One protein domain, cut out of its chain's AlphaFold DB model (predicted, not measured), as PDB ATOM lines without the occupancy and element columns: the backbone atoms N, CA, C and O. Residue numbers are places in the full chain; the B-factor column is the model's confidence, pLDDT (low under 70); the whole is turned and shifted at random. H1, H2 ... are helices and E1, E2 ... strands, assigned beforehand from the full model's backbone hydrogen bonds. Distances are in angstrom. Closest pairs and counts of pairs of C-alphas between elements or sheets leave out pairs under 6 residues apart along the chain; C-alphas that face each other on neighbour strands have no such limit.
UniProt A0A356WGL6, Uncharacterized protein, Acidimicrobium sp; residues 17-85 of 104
ATOM      1  N   HIS A  17      24.277 -34.046  21.837       97.19
ATOM      2  CA  HIS A  17      22.878 -33.669  21.692       97.19
ATOM      3  C   HIS A  17      21.946 -34.835  22.021       97.19
ATOM      4  O   HIS A  17      22.216 -35.971  21.616       97.19
ATOM      5  N   ALA A  18      20.849 -34.551  22.726       97.94
ATOM      6  CA  ALA A  18      19.804 -35.524  23.014       97.94
ATOM      7  C   ALA A  18      18.391 -34.979  22.756       97.94
ATOM      8  O   ALA A  18      18.066 -33.853  23.133       97.94
ATOM      9  N   ARG A  19      17.518 -35.815  22.193       97.75
ATOM     10  CA  ARG A  19      16.094 -35.516  21.995       97.75
ATOM     11  C   ARG A  19      15.252 -36.299  22.986       97.75
ATOM     12  O   ARG A  19      15.387 -37.517  23.096       97.75
ATOM     13  N   ILE A  20      14.381 -35.602  23.707       97.50
ATOM     14  CA  ILE A  20      13.483 -36.174  24.711       97.50
ATOM     15  C   ILE A  20      12.065 -36.134  24.151       97.50
ATOM     16  O   ILE A  20      11.458 -35.067  24.028       97.50
ATOM     17  N   VAL A  21      11.547 -37.306  23.800       96.56
ATOM     18  CA  VAL A  21      10.329 -37.464  23.003       96.56
ATOM     19  C   VAL A  21       9.204 -38.002  23.869       96.56
ATOM     20  O   VAL A  21       9.357 -39.027  24.533       96.56
ATOM     21  N   TYR A  22       8.058 -37.328  23.854       95.12
ATOM     22  CA  TYR A  22       6.836 -37.823  24.480       95.12
ATOM     23  C   TYR A  22       6.177 -38.870  23.574       95.12
ATOM     24  O   TYR A  22       5.675 -38.541  22.501       95.12
ATOM     25  N   LEU A  23       6.156 -40.128  24.018       93.44
ATOM     26  CA  LEU A  23       5.573 -41.250  23.272       93.44
ATOM     27  C   LEU A  23       4.047 -41.323  23.407       93.44
ATOM     28  O   LEU A  23       3.369 -41.896  22.554       93.44
ATOM     29  N   GLY A  24       3.498 -40.747  24.477       91.00
ATOM     30  CA  GLY A  24       2.066 -40.740  24.740       91.00
ATOM     31  C   GLY A  24       1.695 -41.156  26.166       91.00
ATOM     32  O   GLY A  24       2.545 -41.268  27.052       91.00
ATOM     33  N   PRO A  25       0.394 -41.374  26.416       89.94
ATOM     34  CA  PRO A  25      -0.126 -41.649  27.753       89.94
ATOM     35  C   PRO A  25       0.136 -43.081  28.239       89.94
ATOM     36  O   PRO A  25      -0.111 -43.361  29.404       89.94
ATOM     37  N   ALA A  26       0.606 -43.991  27.382       89.44
ATOM     38  CA  ALA A  26       1.022 -45.332  27.789       89.44
ATOM     39  C   ALA A  26       2.484 -45.315  28.262       89.44
ATOM     40  O   ALA A  26       3.285 -44.532  27.758       89.44
ATOM     41  N   SER A  27       2.827 -46.162  29.234       85.94
ATOM     42  CA  SER A  27       4.213 -46.302  29.696       85.94
ATOM     43  C   SER A  27       5.028 -47.178  28.727       85.94
ATOM     44  O   SER A  27       4.489 -48.188  28.264       85.94
ATOM     45  N   PRO A  28       6.305 -46.848  28.448       89.94
ATOM     46  CA  PRO A  28       7.031 -45.659  28.911       89.94
ATOM     47  C   PRO A  28       6.546 -44.378  28.212       89.94
ATOM     48  O   PRO A  28       6.445 -44.325  26.994       89.94
ATOM     49  N   HIS A  29       6.262 -43.326  28.989       93.06
ATOM     50  CA  HIS A  29       5.738 -42.056  28.456       93.06
ATOM     51  C   HIS A  29       6.761 -41.276  27.624       93.06
ATOM     52  O   HIS A  29       6.389 -40.404  26.838       93.06
ATOM     53  N   TRP A  30       8.045 -41.555  27.837       96.50
ATOM     54  CA  TRP A  30       9.161 -40.796  27.298       96.50
ATOM     55  C   TRP A  30      10.218 -41.729  26.739       96.50
ATOM     56  O   TRP A  30      10.488 -42.781  27.317       96.50
ATOM     57  N   GLU A  31      10.863 -41.281  25.675       96.00
ATOM     58  CA  GLU A  31      12.088 -41.865  25.146       96.00
ATOM     59  C   GLU A  31      13.164 -40.783  25.055       96.00
ATOM     60  O   GLU A  31      12.853 -39.603  24.880       96.00
ATOM     61  N   VAL A  32      14.428 -41.182  25.191       97.56
ATOM     62  CA  VAL A  32      15.567 -40.271  25.045       97.56
ATOM     63  C   VAL A  32      16.503 -40.841  23.995       97.56
ATOM     64  O   VAL A  32      17.057 -41.925  24.179       97.56
ATOM     65  N   TYR A  33      16.696 -40.087  22.921       97.25
ATOM     66  CA  TYR A  33      17.629 -40.406  21.846       97.25
ATOM     67  C   TYR A  33      18.880 -39.548  21.983       97.25
ATOM     68  O   TYR A  33      18.776 -38.359  22.269       97.25
ATOM     69  N   GLY A  34      20.055 -40.142  21.783       95.81
ATOM     70  CA  GLY A  34      21.301 -39.403  21.598       95.81
ATOM     71  C   GLY A  34      21.595 -39.278  20.108       95.81
ATOM     72  O   GLY A  34      21.689 -40.299  19.431       95.81
ATOM     73  N   ASP A  35      21.746 -38.056  19.605       93.50
ATOM     74  CA  ASP A  35      21.949 -37.825  18.169       93.50
ATOM     75  C   ASP A  35      23.443 -37.793  17.806       93.50
ATOM     76  O   ASP A  35      23.872 -38.418  16.837       93.50
ATOM     77  N   TYR A  36      24.266 -37.099  18.600       94.94
ATOM     78  CA  TYR A  36      25.728 -37.095  18.468       94.94
ATOM     79  C   TYR A  36      26.404 -36.795  19.810       94.94
ATOM     80  O   TYR A  36      25.801 -36.178  20.685       94.94
ATOM     81  N   GLY A  37      27.677 -37.177  19.956       93.50
ATOM     82  CA  GLY A  37      28.485 -36.934  21.156       93.50
ATOM     83  C   GLY A  37      29.044 -38.214  21.778       93.50
ATOM     84  O   GLY A  37      28.955 -39.298  21.198       93.50
ATOM     85  N   ASP A  38      29.640 -38.073  22.964       94.12
ATOM     86  CA  ASP A  38      30.149 -39.207  23.742       94.12
ATOM     87  C   ASP A  38      29.001 -40.128  24.191       94.12
ATOM     88  O   ASP A  38      28.054 -39.685  24.843       94.12
ATOM     89  N   GLN A  39      29.086 -41.410  23.830       93.38
ATOM     90  CA  GLN A  39      28.007 -42.374  24.056       93.38
ATOM     91  C   GLN A  39      27.786 -42.677  25.540       93.38
ATOM     92  O   GLN A  39      26.639 -42.721  25.974       93.38
ATOM     93  N   ASN A  40      28.855 -42.822  26.327       95.62
ATOM     94  CA  ASN A  40      28.736 -43.132  27.754       95.62
ATOM     95  C   ASN A  40      28.077 -41.968  28.502       95.62
ATOM     96  O   ASN A  40      27.165 -42.169  29.300       95.62
ATOM     97  N   MET A  41      28.488 -40.736  28.192       95.31
ATOM     98  CA  MET A  41      27.876 -39.523  28.733       95.31
ATOM     99  C   MET A  41      26.374 -39.450  28.406       95.31
ATOM    100  O   MET A  41      25.560 -39.177  29.289       95.31
ATOM    101  N   LEU A  42      25.992 -39.709  27.150       97.06
ATOM    102  CA  LEU A  42      24.589 -39.678  26.724       97.06
ATOM    103  C   LEU A  42      23.762 -40.812  27.342       97.06
ATOM    104  O   LEU A  42      22.608 -40.587  27.708       97.06
ATOM    105  N   GLU A  43      24.331 -42.006  27.501       97.50
ATOM    106  CA  GLU A  43      23.663 -43.141  28.143       97.50
ATOM    107  C   GLU A  43      23.401 -42.871  29.631       97.50
ATOM    108  O   GLU A  43      22.290 -43.085  30.130       97.50
ATOM    109  N   GLU A  44      24.384 -42.308  30.334       97.56
ATOM    110  CA  GLU A  44      24.224 -41.875  31.718       97.56
ATOM    111  C   GLU A  44      23.170 -40.767  31.868       97.56
ATOM    112  O   GLU A  44      22.322 -40.817  32.769       97.56
ATOM    113  N   PHE A  45      23.194 -39.775  30.973       98.06
ATOM    114  CA  PHE A  45      22.200 -38.706  30.932       98.06
ATOM    115  C   PHE A  45      20.791 -39.256  30.663       98.06
ATOM    116  O   PHE A  45      19.833 -38.884  31.352       98.06
ATOM    117  N   ARG A  46      20.658 -40.204  29.726       97.88
ATOM    118  CA  ARG A  46      19.410 -40.919  29.426       97.88
ATOM    119  C   ARG A  46      18.878 -41.644  30.656       97.88
ATOM    120  O   ARG A  46      17.712 -41.453  31.003       97.88
ATOM    121  N   ALA A  47      19.709 -42.418  31.352       97.94
ATOM    122  CA  ALA A  47      19.298 -43.136  32.558       97.94
ATOM    123  C   ALA A  47      18.777 -42.175  33.645       97.94
ATOM    124  O   ALA A  47      17.696 -42.381  34.204       97.94
ATOM    125  N   ARG A  48      19.500 -41.072  33.894       97.56
ATOM    126  CA  ARG A  48      19.103 -40.017  34.844       97.56
ATOM    127  C   ARG A  48      17.820 -39.286  34.438       97.56
ATOM    128  O   ARG A  48      17.048 -38.876  35.311       97.56
ATOM    129  N   THR A  49      17.589 -39.102  33.143       98.00
ATOM    130  CA  THR A  49      16.393 -38.442  32.602       98.00
ATOM    131  C   THR A  49      15.173 -39.347  32.724       98.00
ATOM    132  O   THR A  49      14.169 -38.950  33.317       98.00
ATOM    133  N   LEU A  50      15.281 -40.602  32.280       97.00
ATOM    134  CA  LEU A  50      14.198 -41.579  32.384       97.00
ATOM    135  C   LEU A  50      13.826 -41.863  33.841       97.00
ATOM    136  O   LEU A  50      12.643 -41.866  34.163       97.00
ATOM    137  N   ALA A  51      14.792 -41.976  34.758       96.56
ATOM    138  CA  ALA A  51      14.503 -42.154  36.185       96.56
ATOM    139  C   ALA A  51      13.643 -41.019  36.782       96.56
ATOM    140  O   ALA A  51      12.866 -41.248  37.707       96.56
ATOM    141  N   ARG A  52      13.748 -39.794  36.249       95.88
ATOM    142  CA  ARG A  52      12.923 -38.649  36.672       95.88
ATOM    143  C   ARG A  52      11.555 -38.612  35.998       95.88
ATOM    144  O   ARG A  52      10.635 -38.023  36.561       95.88
ATOM    145  N   LEU A  53      11.422 -39.171  34.799       95.75
ATOM    146  CA  LEU A  53      10.238 -38.997  33.953       95.75
ATOM    147  C   LEU A  53       9.369 -40.254  33.822       95.75
ATOM    148  O   LEU A  53       8.224 -40.138  33.404       95.75
ATOM    149  N   ILE A  54       9.864 -41.436  34.202       91.31
ATOM    150  CA  ILE A  54       9.218 -42.734  33.930       91.31
ATOM    151  C   ILE A  54       7.765 -42.831  34.425       91.31
ATOM    152  O   ILE A  54       6.943 -43.448  33.755       91.31
ATOM    153  N   LEU A  55       7.434 -42.197  35.556       90.31
ATOM    154  CA  LEU A  55       6.077 -42.186  36.127       90.31
ATOM    155  C   LEU A  55       5.277 -40.916  35.810       90.31
ATOM    156  O   LEU A  55       4.157 -40.772  36.291       90.31
ATOM    157  N   LEU A  56       5.854 -39.967  35.072       93.69
ATOM    158  CA  LEU A  56       5.283 -38.634  34.910       93.69
ATOM    159  C   LEU A  56       4.814 -38.427  33.471       93.69
ATOM    160  O   LEU A  56       5.645 -38.167  32.600       93.69
ATOM    161  N   PRO A  57       3.505 -38.483  33.185       91.69
ATOM    162  CA  PRO A  57       3.001 -38.013  31.903       91.69
ATOM    163  C   PRO A  57       3.198 -36.492  31.768       91.69
ATOM    164  O   PRO A  57       3.359 -35.769  32.751       91.69
ATOM    165  N   ARG A  58       3.127 -35.974  30.536       89.00
ATOM    166  CA  ARG A  58       3.354 -34.547  30.222       89.00
ATOM    167  C   ARG A  58       2.486 -33.566  31.024       89.00
ATOM    168  O   ARG A  58       2.925 -32.457  31.319       89.00
ATOM    169  N   ASN A  59       1.253 -33.950  31.349       88.06
ATOM    170  CA  ASN A  59       0.291 -33.084  32.042       88.06
ATOM    171  C   ASN A  59       0.377 -33.193  33.577       88.06
ATOM    172  O   ASN A  59      -0.425 -32.570  34.274       88.06
ATOM    173  N   ASP A  60       1.316 -33.978  34.109       92.81
ATOM    174  CA  ASP A  60       1.504 -34.127  35.549       92.81
ATOM    175  C   ASP A  60       2.075 -32.836  36.183       92.81
ATOM    176  O   ASP A  60       3.008 -32.242  35.631       92.81
ATOM    177  N   PRO A  61       1.587 -32.378  37.353       92.69
ATOM    178  CA  PRO A  61       2.125 -31.188  38.020       92.69
ATOM    179  C   PRO A  61       3.632 -31.253  38.329       92.69
ATOM    180  O   PRO A  61       4.316 -30.225  38.312       92.69
ATOM    181  N   GLN A  62       4.173 -32.442  38.605       94.00
ATOM    182  CA  GLN A  62       5.585 -32.655  38.918       94.00
ATOM    183  C   GLN A  62       6.472 -32.629  37.663       94.00
ATOM    184  O   GLN A  62       7.676 -32.368  37.781       94.00
ATOM    185  N   PHE A  63       5.898 -32.819  36.467       94.88
ATOM    186  CA  PHE A  63       6.638 -32.839  35.204       94.88
ATOM    187  C   PHE A  63       7.499 -31.586  35.027       94.88
ATOM    188  O   PHE A  63       8.700 -31.703  34.798       94.88
ATOM    189  N   ARG A  64       6.941 -30.383  35.238       93.81
ATOM    190  CA  ARG A  64       7.686 -29.122  35.042       93.81
ATOM    191  C   ARG A  64       8.923 -29.002  35.929       93.81
ATOM    192  O   ARG A  64       9.947 -28.481  35.499       93.81
ATOM    193  N   ARG A  65       8.854 -29.500  37.168       96.44
ATOM    194  CA  ARG A  65      10.006 -29.496  38.083       96.44
ATOM    195  C   ARG A  65      11.081 -30.467  37.625       96.44
ATOM    196  O   ARG A  65      12.263 -30.162  37.736       96.44
ATOM    197  N   ASN A  66      10.684 -31.635  37.133       96.94
ATOM    198  CA  ASN A  66      11.639 -32.624  36.654       96.94
ATOM    199  C   ASN A  66      12.246 -32.211  35.309       96.94
ATOM    200  O   ASN A  66      13.445 -32.393  35.138       96.94
ATOM    201  N   GLN A  67      11.477 -31.564  34.431       96.62
ATOM    202  CA  GLN A  67      11.969 -30.937  33.204       96.62
ATOM    203  C   GLN A  67      13.064 -29.904  33.504       96.62
ATOM    204  O   GLN A  67      14.154 -29.994  32.954       96.62
ATOM    205  N   GLU A  68      12.827 -28.994  34.451       97.19
ATOM    206  CA  GLU A  68      13.832 -28.014  34.887       97.19
ATOM    207  C   GLU A  68      15.107 -28.683  35.432       97.19
ATOM    208  O   GLU A  68      16.222 -28.230  35.181       97.19
ATOM    209  N   ARG A  69      14.967 -29.791  36.170       97.31
ATOM    210  CA  ARG A  69      16.121 -30.556  36.673       97.31
ATOM    211  C   ARG A  69      16.898 -31.229  35.545       97.31
ATOM    212  O   ARG A  69      18.119 -31.235  35.598       97.31
ATOM    213  N   VAL A  70      16.206 -31.771  34.544       98.06
ATOM    214  CA  VAL A  70      16.831 -32.366  33.355       98.06
ATOM    215  C   VAL A  70      17.564 -31.299  32.540       98.06
ATOM    216  O   VAL A  70      18.701 -31.531  32.144       98.06
ATOM    217  N   ASN A  71      16.976 -30.110  32.370       97.56
ATOM    218  CA  ASN A  71      17.636 -28.986  31.698       97.56
ATOM    219  C   ASN A  71      18.943 -28.598  32.408       97.56
ATOM    220  O   ASN A  71      19.979 -28.473  31.765       97.56
ATOM    221  N   LYS A  72      18.928 -28.499  33.742       97.31
ATOM    222  CA  LYS A  72      20.135 -28.194  34.531       97.31
ATOM    223  C   LYS A  72      21.200 -29.283  34.466       97.31
ATOM    224  O   LYS A  72      22.388 -28.968  34.455       97.31
ATOM    225  N   ASP A  73      20.793 -30.550  34.448       96.62
ATOM    226  CA  ASP A  73      21.725 -31.663  34.257       96.62
ATOM    227  C   ASP A  73      22.401 -31.553  32.877       96.62
ATOM    228  O   ASP A  73      23.625 -31.636  32.781       96.62
ATOM    229  N   ALA A  74      21.621 -31.275  31.827       96.44
ATOM    230  CA  ALA A  74      22.123 -31.102  30.467       96.44
ATOM    231  C   ALA A  74      23.089 -29.910  30.347       96.44
ATOM    232  O   ALA A  74      24.186 -30.056  29.808       96.44
ATOM    233  N   GLU A  75      22.739 -28.756  30.926       94.81
ATOM    234  CA  GLU A  75      23.605 -27.571  30.985       94.81
ATOM    235  C   GLU A  75      24.942 -27.878  31.672       94.81
ATOM    236  O   GLU A  75      26.007 -27.554  31.142       94.81
ATOM    237  N   ARG A  76      24.906 -28.551  32.831       94.06
ATOM    238  CA  ARG A  76      26.108 -28.914  33.596       94.06
ATOM    239  C   ARG A  76      27.045 -29.830  32.808       94.06
ATOM    240  O   ARG A  76      28.264 -29.737  32.955       94.06
ATOM    241  N   GLU A  77      26.484 -30.719  32.001       93.38
ATOM    242  CA  GLU A  77      27.230 -31.703  31.213       93.38
ATOM    243  C   GLU A  77      27.571 -31.208  29.797       93.38
ATOM    244  O   GLU A  77      28.319 -31.872  29.076       93.38
ATOM    245  N   ARG A  78      27.098 -30.008  29.425       93.88
ATOM    246  CA  ARG A  78      27.187 -29.428  28.076       93.88
ATOM    247  C   ARG A  78      26.542 -30.310  27.013       93.88
ATOM    248  O   ARG A  78      27.078 -30.477  25.919       93.88
ATOM    249  N   ILE A  79      25.387 -30.871  27.335       96.25
ATOM    250  CA  ILE A  79      24.541 -31.602  26.399       96.25
ATOM    251  C   ILE A  79      23.473 -30.625  25.915       96.25
ATOM    252  O   ILE A  79      22.735 -30.062  26.720       96.25
ATOM    253  N   SER A  80      23.386 -30.392  24.608       95.88
ATOM    254  CA  SER A  80      22.230 -29.690  24.055       95.88
ATOM    255  C   SER A  80      21.036 -30.638  24.069       95.88
ATOM    256  O   SER A  80      21.175 -31.821  23.765       95.88
ATOM    257  N   ILE A  81      19.853 -30.140  24.410       97.31
ATOM    258  CA  ILE A  81      18.648 -30.971  24.458       97.31
ATOM    259  C   ILE A  81      17.502 -30.343  23.688       97.31
ATOM    260  O   ILE A  81      17.358 -29.122  23.651       97.31
ATOM    261  N   GLU A  82      16.668 -31.197  23.113       96.81
ATOM    262  CA  GLU A  82      15.418 -30.821  22.467       96.81
ATOM    263  C   GLU A  82      14.258 -31.610  23.079       96.81
ATOM    264  O   GLU A  82      14.376 -32.800  23.375       96.81
ATOM    265  N   TRP A  83      13.130 -30.933  23.291       96.69
ATOM    266  CA  TRP A  83      11.918 -31.532  23.841       96.69
ATOM    267  C   TRP A  83      10.854 -31.669  22.755       96.69
ATOM    268  O   TRP A  83      10.229 -30.685  22.355       96.69
ATOM    269  N   GLU A  84      10.566 -32.900  22.353       94.56
ATOM    270  CA  GLU A  84       9.485 -33.216  21.425       94.56
ATOM    271  C   GLU A  84       8.241 -33.628  22.212       94.56
ATOM    272  O   GLU A  84       7.995 -34.794  22.517       94.56
ATOM    273  N   LEU A  85       7.429 -32.640  22.579       90.06
ATOM    274  CA  LEU A  85       6.257 -32.854  23.431       90.06
ATOM    275  C   LEU A  85       5.045 -33.446  22.696       90.06
ATOM    276  O   LEU A  85       4.009 -33.661  23.330       90.06
TER     277      LEU A  85
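This is residues 17 to 85 of the 104 residues of an uncharacterized protein of Acidimicrobium sp (UniProt A0A356WGL6). A twisted sheet of three strands, E2, E1 and E3, is covered on one face by two helices side by side, H1 and H2, and its other face is bare. The helices form a hairpin and run roughly along the strands, making two layers, helices on one face of a sheet. The printed part has 69 residues with two named helices and three named strands, in the order E1, E2, H1, H2, E3; the class is mixed, helices and strands. The sheet, in the order E2 E1 E3, is mixed. The whole is compact, with a radius of gyration of the C-alphas of 11.2 A, and elongated, spanning 30 by 20 by 17 A.

E1, residues 17 to 22, begins at C-alpha 17 (22.878, -33.669, 21.692) and is 16.8 A long. E2, residues 30 to 37, measures 20.6 A. H1, residues 39 to 53, measures 20.6 A, and H2, residues 63 to 77, 21.0 A. E3, residues 79 to 84, measures 15.9 A and ends at C-alpha 84 (9.485, -33.216, 21.425).

E1 and E2, a hairpin, are antiparallel at 165 degrees, with N 19 and O 33 2.8 A apart, within hydrogen-bond range. On the other side of E1, E3 is parallel to it at 23 degrees, with N 20 and O 82 at 2.8 A. The sheet is only just strongly twisted, its C-alphas up to 4.3 A off the best plane. H1 is over E2 and E1 at a height over the sheet of 8.3 A; its closest C-alphas to E2 are those of Arg 46 and Val 32, 5.9 A. H2, on the same face, is only just over E3, with 3 C-alphas falling on it. H1 and H2, a helical hairpin, touch at a shallow tilt of 18 degrees, opposite ways; their closest C-alphas, Thr 49 and Val 70, are 6.1 A apart. Every O i to N i+4 pair is within hydrogen-bond range in H2, and 10 of 11 in H1.

The C-alphas farthest apart, of Asp 38 and Pro 61, are 32.5 A apart. The printed part has no cut and no long link, and no printed residue is under 70 in pLDDT.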